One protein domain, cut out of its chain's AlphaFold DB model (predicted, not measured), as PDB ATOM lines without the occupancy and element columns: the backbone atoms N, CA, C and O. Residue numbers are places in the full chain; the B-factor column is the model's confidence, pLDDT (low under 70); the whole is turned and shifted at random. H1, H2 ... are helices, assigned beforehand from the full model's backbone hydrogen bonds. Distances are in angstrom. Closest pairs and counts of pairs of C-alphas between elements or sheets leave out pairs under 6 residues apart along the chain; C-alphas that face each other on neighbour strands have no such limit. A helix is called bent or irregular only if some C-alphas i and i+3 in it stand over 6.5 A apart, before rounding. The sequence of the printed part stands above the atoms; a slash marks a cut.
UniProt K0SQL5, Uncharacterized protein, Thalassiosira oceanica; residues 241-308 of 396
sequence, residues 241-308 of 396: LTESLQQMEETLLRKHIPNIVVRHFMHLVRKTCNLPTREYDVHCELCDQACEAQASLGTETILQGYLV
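What this domain is: This is residues 241 to 308 of the 396 residues of an uncharacterized protein of Thalassiosira oceanica (UniProt K0SQL5). Three helices stand side by side in a slightly bent row, H1, H2 and H3, with H2 in the middle; the short H4 packs on residues 268 to 272 of H2. H1 and H2 form a helical hairpin, while a long loop, residues 273 to 284, leads back from the end of H2 to the start of H3, which runs the same way as H2. The printed part has 68 residues with four named helices, H1, H2, H3, H4 along the chain, and no named strand: the class is all helix. It is compact, with a radius of gyration of the C-alphas of 11.4 A, and rounded, spanning 27 by 24 by 22 A.

Where its parts are: Find C-alpha 241 at (143.797, 143.822, 160.138); from there H1 runs 19.6 A to residue 254. H2, residues 259 to 272, covers 19.8 A. H3, residues 285 to 296, begins at C-alpha 285, (162.337, 121.969, 156.943), and covers 16.2 A. H4, residues 301 to 304, ends at C-alpha 304, (146.566, 137.892, 147.235).

How they stand to each other: Start at H2, the hub, which touches the three other helices. H1 touches it with residues 249 to 253 alone, opposite ways at a shallow tilt of 18 degrees; the closest C-alphas, Leu 252 and Val 262, are 6.8 A apart. H3 touches H2 with residues 287 to 291 alone, the same way at a shallow tilt of 25 degrees; the closest C-alphas, Val 261 and Cys 287, are 6.3 A apart. H2 touches H4 with residues 268 to 272 alone, where the closest C-alphas, Val 269 and Ile 302, are 6.7 A apart. H3, with residues 294 to 295 alone, and H4 only just touch, only at the corner by their link, with 3 pairs of C-alphas within 8 A; the closest are Gln 294 and Ile 302, 7.0 A apart. H1 is apart from H3 and H4. In H1, H2 and H3 every O i to N i+4 pair is within hydrogen-bond range; H4 is too short for such a pair.

The domain as a whole: The C-alphas farthest apart, Glu 243 and Glu 285, are 29.3 A apart. The printed part has no cut; the link from H2 to H3 is long, and the other two are tight. The mean pLDDT of the printed part is 90.8; look for values under 70 at residues 279 and 281.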
ATOM      1  N   LEU A 241     142.851 144.823 160.631       95.31
ATOM      2  CA  LEU A 241     143.797 143.822 160.138       95.31
ATOM      3  C   LEU A 241     144.209 142.844 161.242       95.31
ATOM      4  O   LEU A 241     144.239 141.638 161.015       95.31
ATOM      5  N   THR A 242     144.527 143.350 162.434       93.50
ATOM      6  CA  THR A 242     144.956 142.514 163.563       93.50
ATOM      7  C   THR A 242     143.851 141.544 163.977       93.50
ATOM      8  O   THR A 242     144.122 140.353 164.138       93.50
ATOM      9  N   GLU A 243     142.612 142.028 164.065       95.69
ATOM     10  CA  GLU A 243     141.437 141.200 164.336       95.69
ATOM     11  C   GLU A 243     141.232 140.142 163.241       95.69
ATOM     12  O   GLU A 243     141.085 138.956 163.535       95.69
ATOM     13  N   SER A 244     141.313 140.537 161.968       95.44
ATOM     14  CA  SER A 244     141.157 139.621 160.831       95.44
ATOM     15  C   SER A 244     142.215 138.511 160.829       95.44
ATOM     16  O   SER A 244     141.908 137.355 160.537       95.44
ATOM     17  N   LEU A 245     143.464 138.832 161.186       95.06
ATOM     18  CA  LEU A 245     144.541 137.846 161.299       95.06
ATOM     19  C   LEU A 245     144.341 136.897 162.482       95.06
ATOM     20  O   LEU A 245     144.643 135.712 162.355       95.06
ATOM     21  N   GLN A 246     143.808 137.385 163.604       94.38
ATOM     22  CA  GLN A 246     143.438 136.525 164.727       94.38
ATOM     23  C   GLN A 246     142.307 135.564 164.331       94.38
ATOM     24  O   GLN A 246     142.430 134.355 164.523       94.38
ATOM     25  N   GLN A 247     141.247 136.070 163.697       96.38
ATOM     26  CA  GLN A 247     140.138 135.241 163.212       96.38
ATOM     27  C   GLN A 247     140.603 134.202 162.176       96.38
ATOM     28  O   GLN A 247     140.094 133.074 162.142       96.38
ATOM     29  N   MET A 248     141.578 134.561 161.334       95.06
ATOM     30  CA  MET A 248     142.215 133.643 160.391       95.06
ATOM     31  C   MET A 248     142.970 132.531 161.126       95.06
ATOM     32  O   MET A 248     142.713 131.359 160.850       95.06
ATOM     33  N   GLU A 249     143.844 132.876 162.077       95.06
ATOM     34  CA  GLU A 249     144.605 131.918 162.892       95.06
ATOM     35  C   GLU A 249     143.660 130.931 163.599       95.06
ATOM     36  O   GLU A 249     143.781 129.716 163.429       95.06
ATOM     37  N   GLU A 250     142.633 131.438 164.283       95.81
ATOM     38  CA  GLU A 250     141.612 130.619 164.942       95.81
ATOM     39  C   GLU A 250     140.867 129.706 163.963       95.81
ATOM     40  O   GLU A 250     140.578 128.547 164.269       95.81
ATOM     41  N   THR A 251     140.553 130.201 162.765       95.75
ATOM     42  CA  THR A 251     139.864 129.412 161.741       95.75
ATOM     43  C   THR A 251     140.749 128.291 161.207       95.75
ATOM     44  O   THR A 251     140.258 127.172 161.045       95.75
ATOM     45  N   LEU A 252     142.037 128.545 160.970       94.00
ATOM     46  CA  LEU A 252     142.988 127.520 160.532       94.00
ATOM     47  C   LEU A 252     143.123 126.411 161.583       94.00
ATOM     48  O   LEU A 252     143.015 125.227 161.252       94.00
ATOM     49  N   LEU A 253     143.249 126.787 162.858       92.44
ATOM     50  CA  LEU A 253     143.304 125.846 163.978       92.44
ATOM     51  C   LEU A 253     142.004 125.039 164.107       92.44
ATOM     52  O   LEU A 253     142.030 123.812 164.193       92.44
ATOM     53  N   ARG A 254     140.842 125.699 164.006       91.75
ATOM     54  CA  ARG A 254     139.516 125.050 164.025       91.75
ATOM     55  C   ARG A 254     139.317 124.081 162.857       91.75
ATOM     56  O   ARG A 254     138.557 123.122 162.960       91.75
ATOM     57  N   LYS A 255     139.983 124.320 161.724       89.00
ATOM     58  CA  LYS A 255     139.997 123.420 160.559       89.00
ATOM     59  C   LYS A 255     141.040 122.304 160.673       89.00
ATOM     60  O   LYS A 255     141.227 121.569 159.700       89.00
ATOM     61  N   HIS A 256     141.654 122.138 161.846       88.06
ATOM     62  CA  HIS A 256     142.654 121.111 162.125       88.06
ATOM     63  C   HIS A 256     143.822 121.180 161.132       88.06
ATOM     64  O   HIS A 256     144.253 120.167 160.580       88.06
ATOM     65  N   ILE A 257     144.285 122.393 160.820       91.00
ATOM     66  CA  ILE A 257     145.577 122.579 160.159       91.00
ATOM     67  C   ILE A 257     146.664 122.388 161.227       91.00
ATOM     68  O   ILE A 257     146.522 122.949 162.315       91.00
ATOM     69  N   PRO A 258     147.732 121.607 160.970       90.38
ATOM     70  CA  PRO A 258     148.797 121.405 161.946       90.38
ATOM     71  C   PRO A 258     149.368 122.732 162.458       90.38
ATOM     72  O   PRO A 258     149.744 123.587 161.658       90.38
ATOM     73  N   ASN A 259     149.490 122.881 163.784       90.75
ATOM     74  CA  ASN A 259     149.955 124.119 164.426       90.75
ATOM     75  C   ASN A 259     151.263 124.642 163.828       90.75
ATOM     76  O   ASN A 259     151.419 125.843 163.648       90.75
ATOM     77  N   ILE A 260     152.191 123.744 163.492       90.88
ATOM     78  CA  ILE A 260     153.470 124.119 162.891       90.88
ATOM     79  C   ILE A 260     153.289 124.819 161.538       90.88
ATOM     80  O   ILE A 260     153.881 125.870 161.323       90.88
ATOM     81  N   VAL A 261     152.388 124.318 160.689       92.81
ATOM     82  CA  VAL A 261     152.054 124.922 159.390       92.81
ATOM     83  C   VAL A 261     151.388 126.278 159.601       92.81
ATOM     84  O   VAL A 261     151.754 127.247 158.944       92.81
ATOM     85  N   VAL A 262     150.456 126.376 160.560       93.56
ATOM     86  CA  VAL A 262     149.799 127.649 160.905       93.56
ATOM     87  C   VAL A 262     150.824 128.686 161.363       93.56
ATOM     88  O   VAL A 262     150.775 129.816 160.895       93.56
ATOM     89  N   ARG A 263     151.784 128.320 162.223       92.06
ATOM     90  CA  ARG A 263     152.813 129.251 162.720       92.06
ATOM     91  C   ARG A 263     153.693 129.795 161.593       92.06
ATOM     92  O   ARG A 263     153.856 131.010 161.516       92.06
ATOM     93  N   HIS A 264     154.187 128.936 160.699       92.06
ATOM     94  CA  HIS A 264     155.010 129.364 159.557       92.06
ATOM     95  C   HIS A 264     154.198 130.229 158.578       92.06
ATOM     96  O   HIS A 264     154.632 131.312 158.183       92.06
ATOM     97  N   PHE A 265     152.963 129.817 158.264       92.69
ATOM     98  CA  PHE A 265     152.058 130.582 157.406       92.69
ATOM     99  C   PHE A 265     151.760 131.972 157.985       92.69
ATOM    100  O   PHE A 265     151.933 132.988 157.310       92.69
ATOM    101  N   MET A 266     151.374 132.042 159.262       93.31
ATOM    102  CA  MET A 266     151.080 133.304 159.942       93.31
ATOM    103  C   MET A 266     152.327 134.177 160.104       93.31
ATOM    104  O   MET A 266     152.212 135.399 160.034       93.31
ATOM    105  N   HIS A 267     153.513 133.588 160.286       91.81
ATOM    106  CA  HIS A 267     154.771 134.333 160.279       91.81
ATOM    107  C   HIS A 267     154.967 135.058 158.943       91.81
ATOM    108  O   HIS A 267     155.180 136.271 158.935       91.81
ATOM    109  N   LEU A 268     154.812 134.351 157.818       92.12
ATOM    110  CA  LEU A 268     154.966 134.932 156.485       92.12
ATOM    111  C   LEU A 268     153.908 136.011 156.197       92.12
ATOM    112  O   LEU A 268     154.245 137.090 155.704       92.12
ATOM    113  N   VAL A 269     152.647 135.784 156.584       94.81
ATOM    114  CA  VAL A 269     151.572 136.788 156.476       94.81
ATOM    115  C   VAL A 269     151.906 138.045 157.287       94.81
ATOM    116  O   VAL A 269     151.862 139.152 156.755       94.81
ATOM    117  N   ARG A 270     152.291 137.901 158.562       94.06
ATOM    118  CA  ARG A 270     152.619 139.044 159.437       94.06
ATOM    119  C   ARG A 270     153.834 139.817 158.936       94.06
ATOM    120  O   ARG A 270     153.775 141.045 158.897       94.06
ATOM    121  N   LYS A 271     154.879 139.111 158.494       92.81
ATOM    122  CA  LYS A 271     156.062 139.706 157.856       92.81
ATOM    123  C   LYS A 271     155.654 140.549 156.646       92.81
ATOM    124  O   LYS A 271     156.063 141.698 156.535       92.81
ATOM    125  N   THR A 272     154.776 140.023 155.794       93.88
ATOM    126  CA  THR A 272     154.289 140.733 154.600       93.88
ATOM    127  C   THR A 272     153.456 141.973 154.952       93.88
ATOM    128  O   THR A 272     153.536 142.984 154.254       93.88
ATOM    129  N   CYS A 273     152.702 141.937 156.053       94.88
ATOM    130  CA  CYS A 273     151.883 143.046 156.558       94.88
ATOM    131  C   CYS A 273     152.647 144.092 157.402       94.88
ATOM    132  O   CYS A 273     152.012 144.970 158.000       94.88
ATOM    133  N   ASN A 274     153.980 144.000 157.513       92.88
ATOM    134  CA  ASN A 274     154.793 144.809 158.435       92.88
ATOM    135  C   ASN A 274     154.234 144.777 159.873       92.88
ATOM    136  O   ASN A 274     154.010 145.807 160.514       92.88
ATOM    137  N   LEU A 275     153.903 143.579 160.354       90.69
ATOM    138  CA  LEU A 275     153.471 143.330 161.725       90.69
ATOM    139  C   LEU A 275     154.576 142.602 162.497       90.69
ATOM    140  O   LEU A 275     155.316 141.824 161.894       90.69
ATOM    141  N   PRO A 276     154.642 142.772 163.831       88.06
ATOM    142  CA  PRO A 276     155.526 141.970 164.664       88.06
ATOM    143  C   PRO A 276     155.275 140.478 164.432       88.06
ATOM    144  O   PRO A 276     154.141 139.986 164.565       88.06
ATOM    145  N   THR A 277     156.333 139.768 164.052       84.06
ATOM    146  CA  THR A 277     156.330 138.315 163.910       84.06
ATOM    147  C   THR A 277     156.467 137.670 165.281       84.06
ATOM    148  O   THR A 277     157.200 138.161 166.134       84.06
ATOM    149  N   ARG A 278     155.763 136.559 165.497       78.25
ATOM    150  CA  ARG A 278     155.976 135.714 166.674       78.25
ATOM    151  C   ARG A 278     157.087 134.725 166.340       78.25
ATOM    152  O   ARG A 278     157.012 134.083 165.290       78.25
ATOM    153  N   GLU A 279     158.084 134.613 167.207       68.50
ATOM    154  CA  GLU A 279     159.058 133.528 167.114       68.50
ATOM    155  C   GLU A 279     158.354 132.181 167.326       68.50
ATOM    156  O   GLU A 279     157.330 132.059 168.020       68.50
ATOM    157  N   TYR A 280     158.850 131.159 166.640       70.12
ATOM    158  CA  TYR A 280     158.401 129.794 166.834       70.12
ATOM    159  C   TYR A 280     159.607 128.876 166.948       70.12
ATOM    160  O   TYR A 280     160.427 128.793 166.046       70.12
ATOM    161  N   ASP A 281     159.679 128.165 168.069       61.06
ATOM    162  CA  ASP A 281     160.865 127.388 168.455       61.06
ATOM    163  C   ASP A 281     160.962 126.035 167.734       61.06
ATOM    164  O   ASP A 281     161.896 125.267 167.945       61.06
ATOM    165  N   VAL A 282     159.965 125.702 166.909       73.38
ATOM    166  CA  VAL A 282     159.857 124.391 166.265       73.38
ATOM    167  C   VAL A 282     160.177 124.525 164.785       73.38
ATOM    168  O   VAL A 282     159.308 124.878 163.984       73.38
ATOM    169  N   HIS A 283     161.425 124.211 164.447       80.94
ATOM    170  CA  HIS A 283     161.909 124.148 163.075       80.94
ATOM    171  C   HIS A 283     161.220 123.020 162.294       80.94
ATOM    172  O   HIS A 283     161.003 121.912 162.801       80.94
ATOM    173  N   CYS A 284     160.856 123.303 161.047       88.06
ATOM    174  CA  CYS A 284     160.298 122.319 160.139       88.06
ATOM    175  C   CYS A 284     160.759 122.615 158.725       88.06
ATOM    176  O   CYS A 284     160.112 123.384 158.021       88.06
ATOM    177  N   GLU A 285     161.758 121.862 158.280       91.44
ATOM    178  CA  GLU A 285     162.337 121.969 156.943       91.44
ATOM    179  C   GLU A 285     161.281 122.054 155.825       91.44
ATOM    180  O   GLU A 285     161.319 122.964 155.011       91.44
ATOM    181  N   LEU A 286     160.254 121.194 155.835       92.88
ATOM    182  CA  LEU A 286     159.182 121.237 154.824       92.88
ATOM    183  C   LEU A 286     158.344 122.529 154.852       92.88
ATOM    184  O   LEU A 286     157.821 122.952 153.826       92.88
ATOM    185  N   CYS A 287     158.152 123.127 156.029       92.81
ATOM    186  CA  CYS A 287     157.411 124.383 156.166       92.81
ATOM    187  C   CYS A 287     158.302 125.570 155.805       92.81
ATOM    188  O   CYS A 287     157.808 126.502 155.180       92.81
ATOM    189  N   ASP A 288     159.591 125.509 156.135       91.94
ATOM    190  CA  ASP A 288     160.580 126.504 155.731       91.94
ATOM    191  C   ASP A 288     160.726 126.531 154.205       91.94
ATOM    192  O   ASP A 288     160.519 127.579 153.598       91.94
ATOM    193  N   GLN A 289     160.897 125.368 153.567       94.00
ATOM    194  CA  GLN A 289     160.890 125.220 152.106       94.00
ATOM    195  C   GLN A 289     159.599 125.765 151.482       94.00
ATOM    196  O   GLN A 289     159.639 126.471 150.477       94.00
ATOM    197  N   ALA A 290     158.435 125.482 152.079       94.56
ATOM    198  CA  ALA A 290     157.166 126.018 151.591       94.56
ATOM    199  C   ALA A 290     157.085 127.549 151.725       94.56
ATOM    200  O   ALA A 290     156.551 128.216 150.839       94.56
ATOM    201  N   CYS A 291     157.613 128.120 152.809       93.00
ATOM    202  CA  CYS A 291     157.687 129.564 153.007       93.00
ATOM    203  C   CYS A 291     158.666 130.234 152.035       93.00
ATOM    204  O   CYS A 291     158.348 131.301 151.511       93.00
ATOM    205  N   GLU A 292     159.815 129.617 151.767       93.25
ATOM    206  CA  GLU A 292     160.790 130.080 150.775       93.25
ATOM    207  C   GLU A 292     160.211 130.029 149.361       93.25
ATOM    208  O   GLU A 292     160.242 131.033 148.648       93.25
ATOM    209  N   ALA A 293     159.588 128.909 148.982       94.50
ATOM    210  CA  ALA A 293     158.901 128.764 147.703       94.50
ATOM    211  C   ALA A 293     157.801 129.826 147.542       94.50
ATOM    212  O   ALA A 293     157.737 130.507 146.518       94.50
ATOM    213  N   GLN A 294     156.989 130.046 148.581       95.56
ATOM    214  CA  GLN A 294     155.958 131.082 148.576       95.56
ATOM    215  C   GLN A 294     156.544 132.494 148.451       95.56
ATOM    216  O   GLN A 294     155.995 133.322 147.727       95.56
ATOM    217  N   ALA A 295     157.642 132.788 149.150       92.88
ATOM    218  CA  ALA A 295     158.306 134.085 149.070       92.88
ATOM    219  C   ALA A 295     158.938 134.323 147.688       92.88
ATOM    220  O   ALA A 295     158.898 135.455 147.204       92.88
ATOM    221  N   SER A 296     159.455 133.270 147.042       93.00
ATOM    222  CA  SER A 296     160.048 133.336 145.698       93.00
ATOM    223  C   SER A 296     159.041 133.715 144.607       93.00
ATOM    224  O   SER A 296     159.412 134.387 143.654       93.00
ATOM    225  N   LEU A 297     157.756 133.382 144.790       92.69
ATOM    226  CA  LEU A 297     156.667 133.780 143.889       92.69
ATOM    227  C   LEU A 297     156.355 135.291 143.957       92.69
ATOM    228  O   LEU A 297     155.646 135.838 143.113       92.69
ATOM    229  N   GLY A 298     156.844 135.966 144.997       90.69
ATOM    230  CA  GLY A 298     156.576 137.364 145.299       90.69
ATOM    231  C   GLY A 298     155.960 137.513 146.684       90.69
ATOM    232  O   GLY A 298     154.978 136.854 147.032       90.69
ATOM    233  N   THR A 299     156.515 138.421 147.485       81.00
ATOM    234  CA  THR A 299     156.149 138.572 148.906       81.00
ATOM    235  C   THR A 299     154.659 138.844 149.137       81.00
ATOM    236  O   THR A 299     154.100 138.398 150.130       81.00
ATOM    237  N   GLU A 300     153.982 139.517 148.207       90.56
ATOM    238  CA  GLU A 300     152.566 139.881 148.332       90.56
ATOM    239  C   GLU A 300     151.598 138.751 147.959       90.56
ATOM    240  O   GLU A 300     150.410 138.812 148.288       90.56
ATOM    241  N   THR A 301     152.082 137.713 147.275       92.75
ATOM    242  CA  THR A 301     151.230 136.662 146.693       92.75
ATOM    243  C   THR A 301     150.480 135.861 147.751       92.75
ATOM    244  O   THR A 301     149.324 135.483 147.538       92.75
ATOM    245  N   ILE A 302     151.070 135.724 148.944       93.00
ATOM    246  CA  ILE A 302     150.416 135.106 150.098       93.00
ATOM    247  C   ILE A 302     149.164 135.877 150.542       93.00
ATOM    248  O   ILE A 302     148.177 135.263 150.942       93.00
ATOM    249  N   LEU A 303     149.173 137.210 150.437       92.12
ATOM    250  CA  LEU A 303     148.027 138.059 150.784       92.12
ATOM    251  C   LEU A 303     146.991 138.103 149.657       92.12
ATOM    252  O   LEU A 303     145.797 138.232 149.916       92.12
ATOM    253  N   GLN A 304     147.441 137.974 148.407       91.56
ATOM    254  CA  GLN A 304     146.566 137.892 147.235       91.56
ATOM    255  C   GLN A 304     145.808 136.557 147.184       91.56
ATOM    256  O   GLN A 304     144.684 136.517 146.688       91.56
ATOM    257  N   GLY A 305     146.393 135.491 147.742       91.62
ATOM    258  CA  GLY A 305     145.800 134.156 147.827       91.62
ATOM    259  C   GLY A 305     146.348 133.149 146.814       91.62
ATOM    260  O   GLY A 305     145.765 132.073 146.671       91.62
ATOM    261  N   TYR A 306     147.450 133.462 146.122       94.81
ATOM    262  CA  TYR A 306     148.166 132.480 145.306       94.81
ATOM    263  C   TYR A 306     149.101 131.676 146.194       94.81
ATOM    264  O   TYR A 306     150.163 132.157 146.582       94.81
ATOM    265  N   LEU A 307     148.688 130.458 146.533       94.19
ATOM    266  CA  LEU A 307     149.494 129.553 147.340       94.19
ATOM    267  C   LEU A 307     150.278 128.595 146.454       94.19
ATOM    268  O   LEU A 307     149.722 128.029 145.511       94.19
ATOM    269  N   VAL A 308     151.543 128.377 146.794       96.06
ATOM    270  CA  VAL A 308     152.378 127.374 146.125       96.06
ATOM    271  C   VAL A 308     152.008 125.949 146.566       96.06
ATOM    272  O   VAL A 308     151.484 125.725 147.666       96.06
TER     273      VAL A 308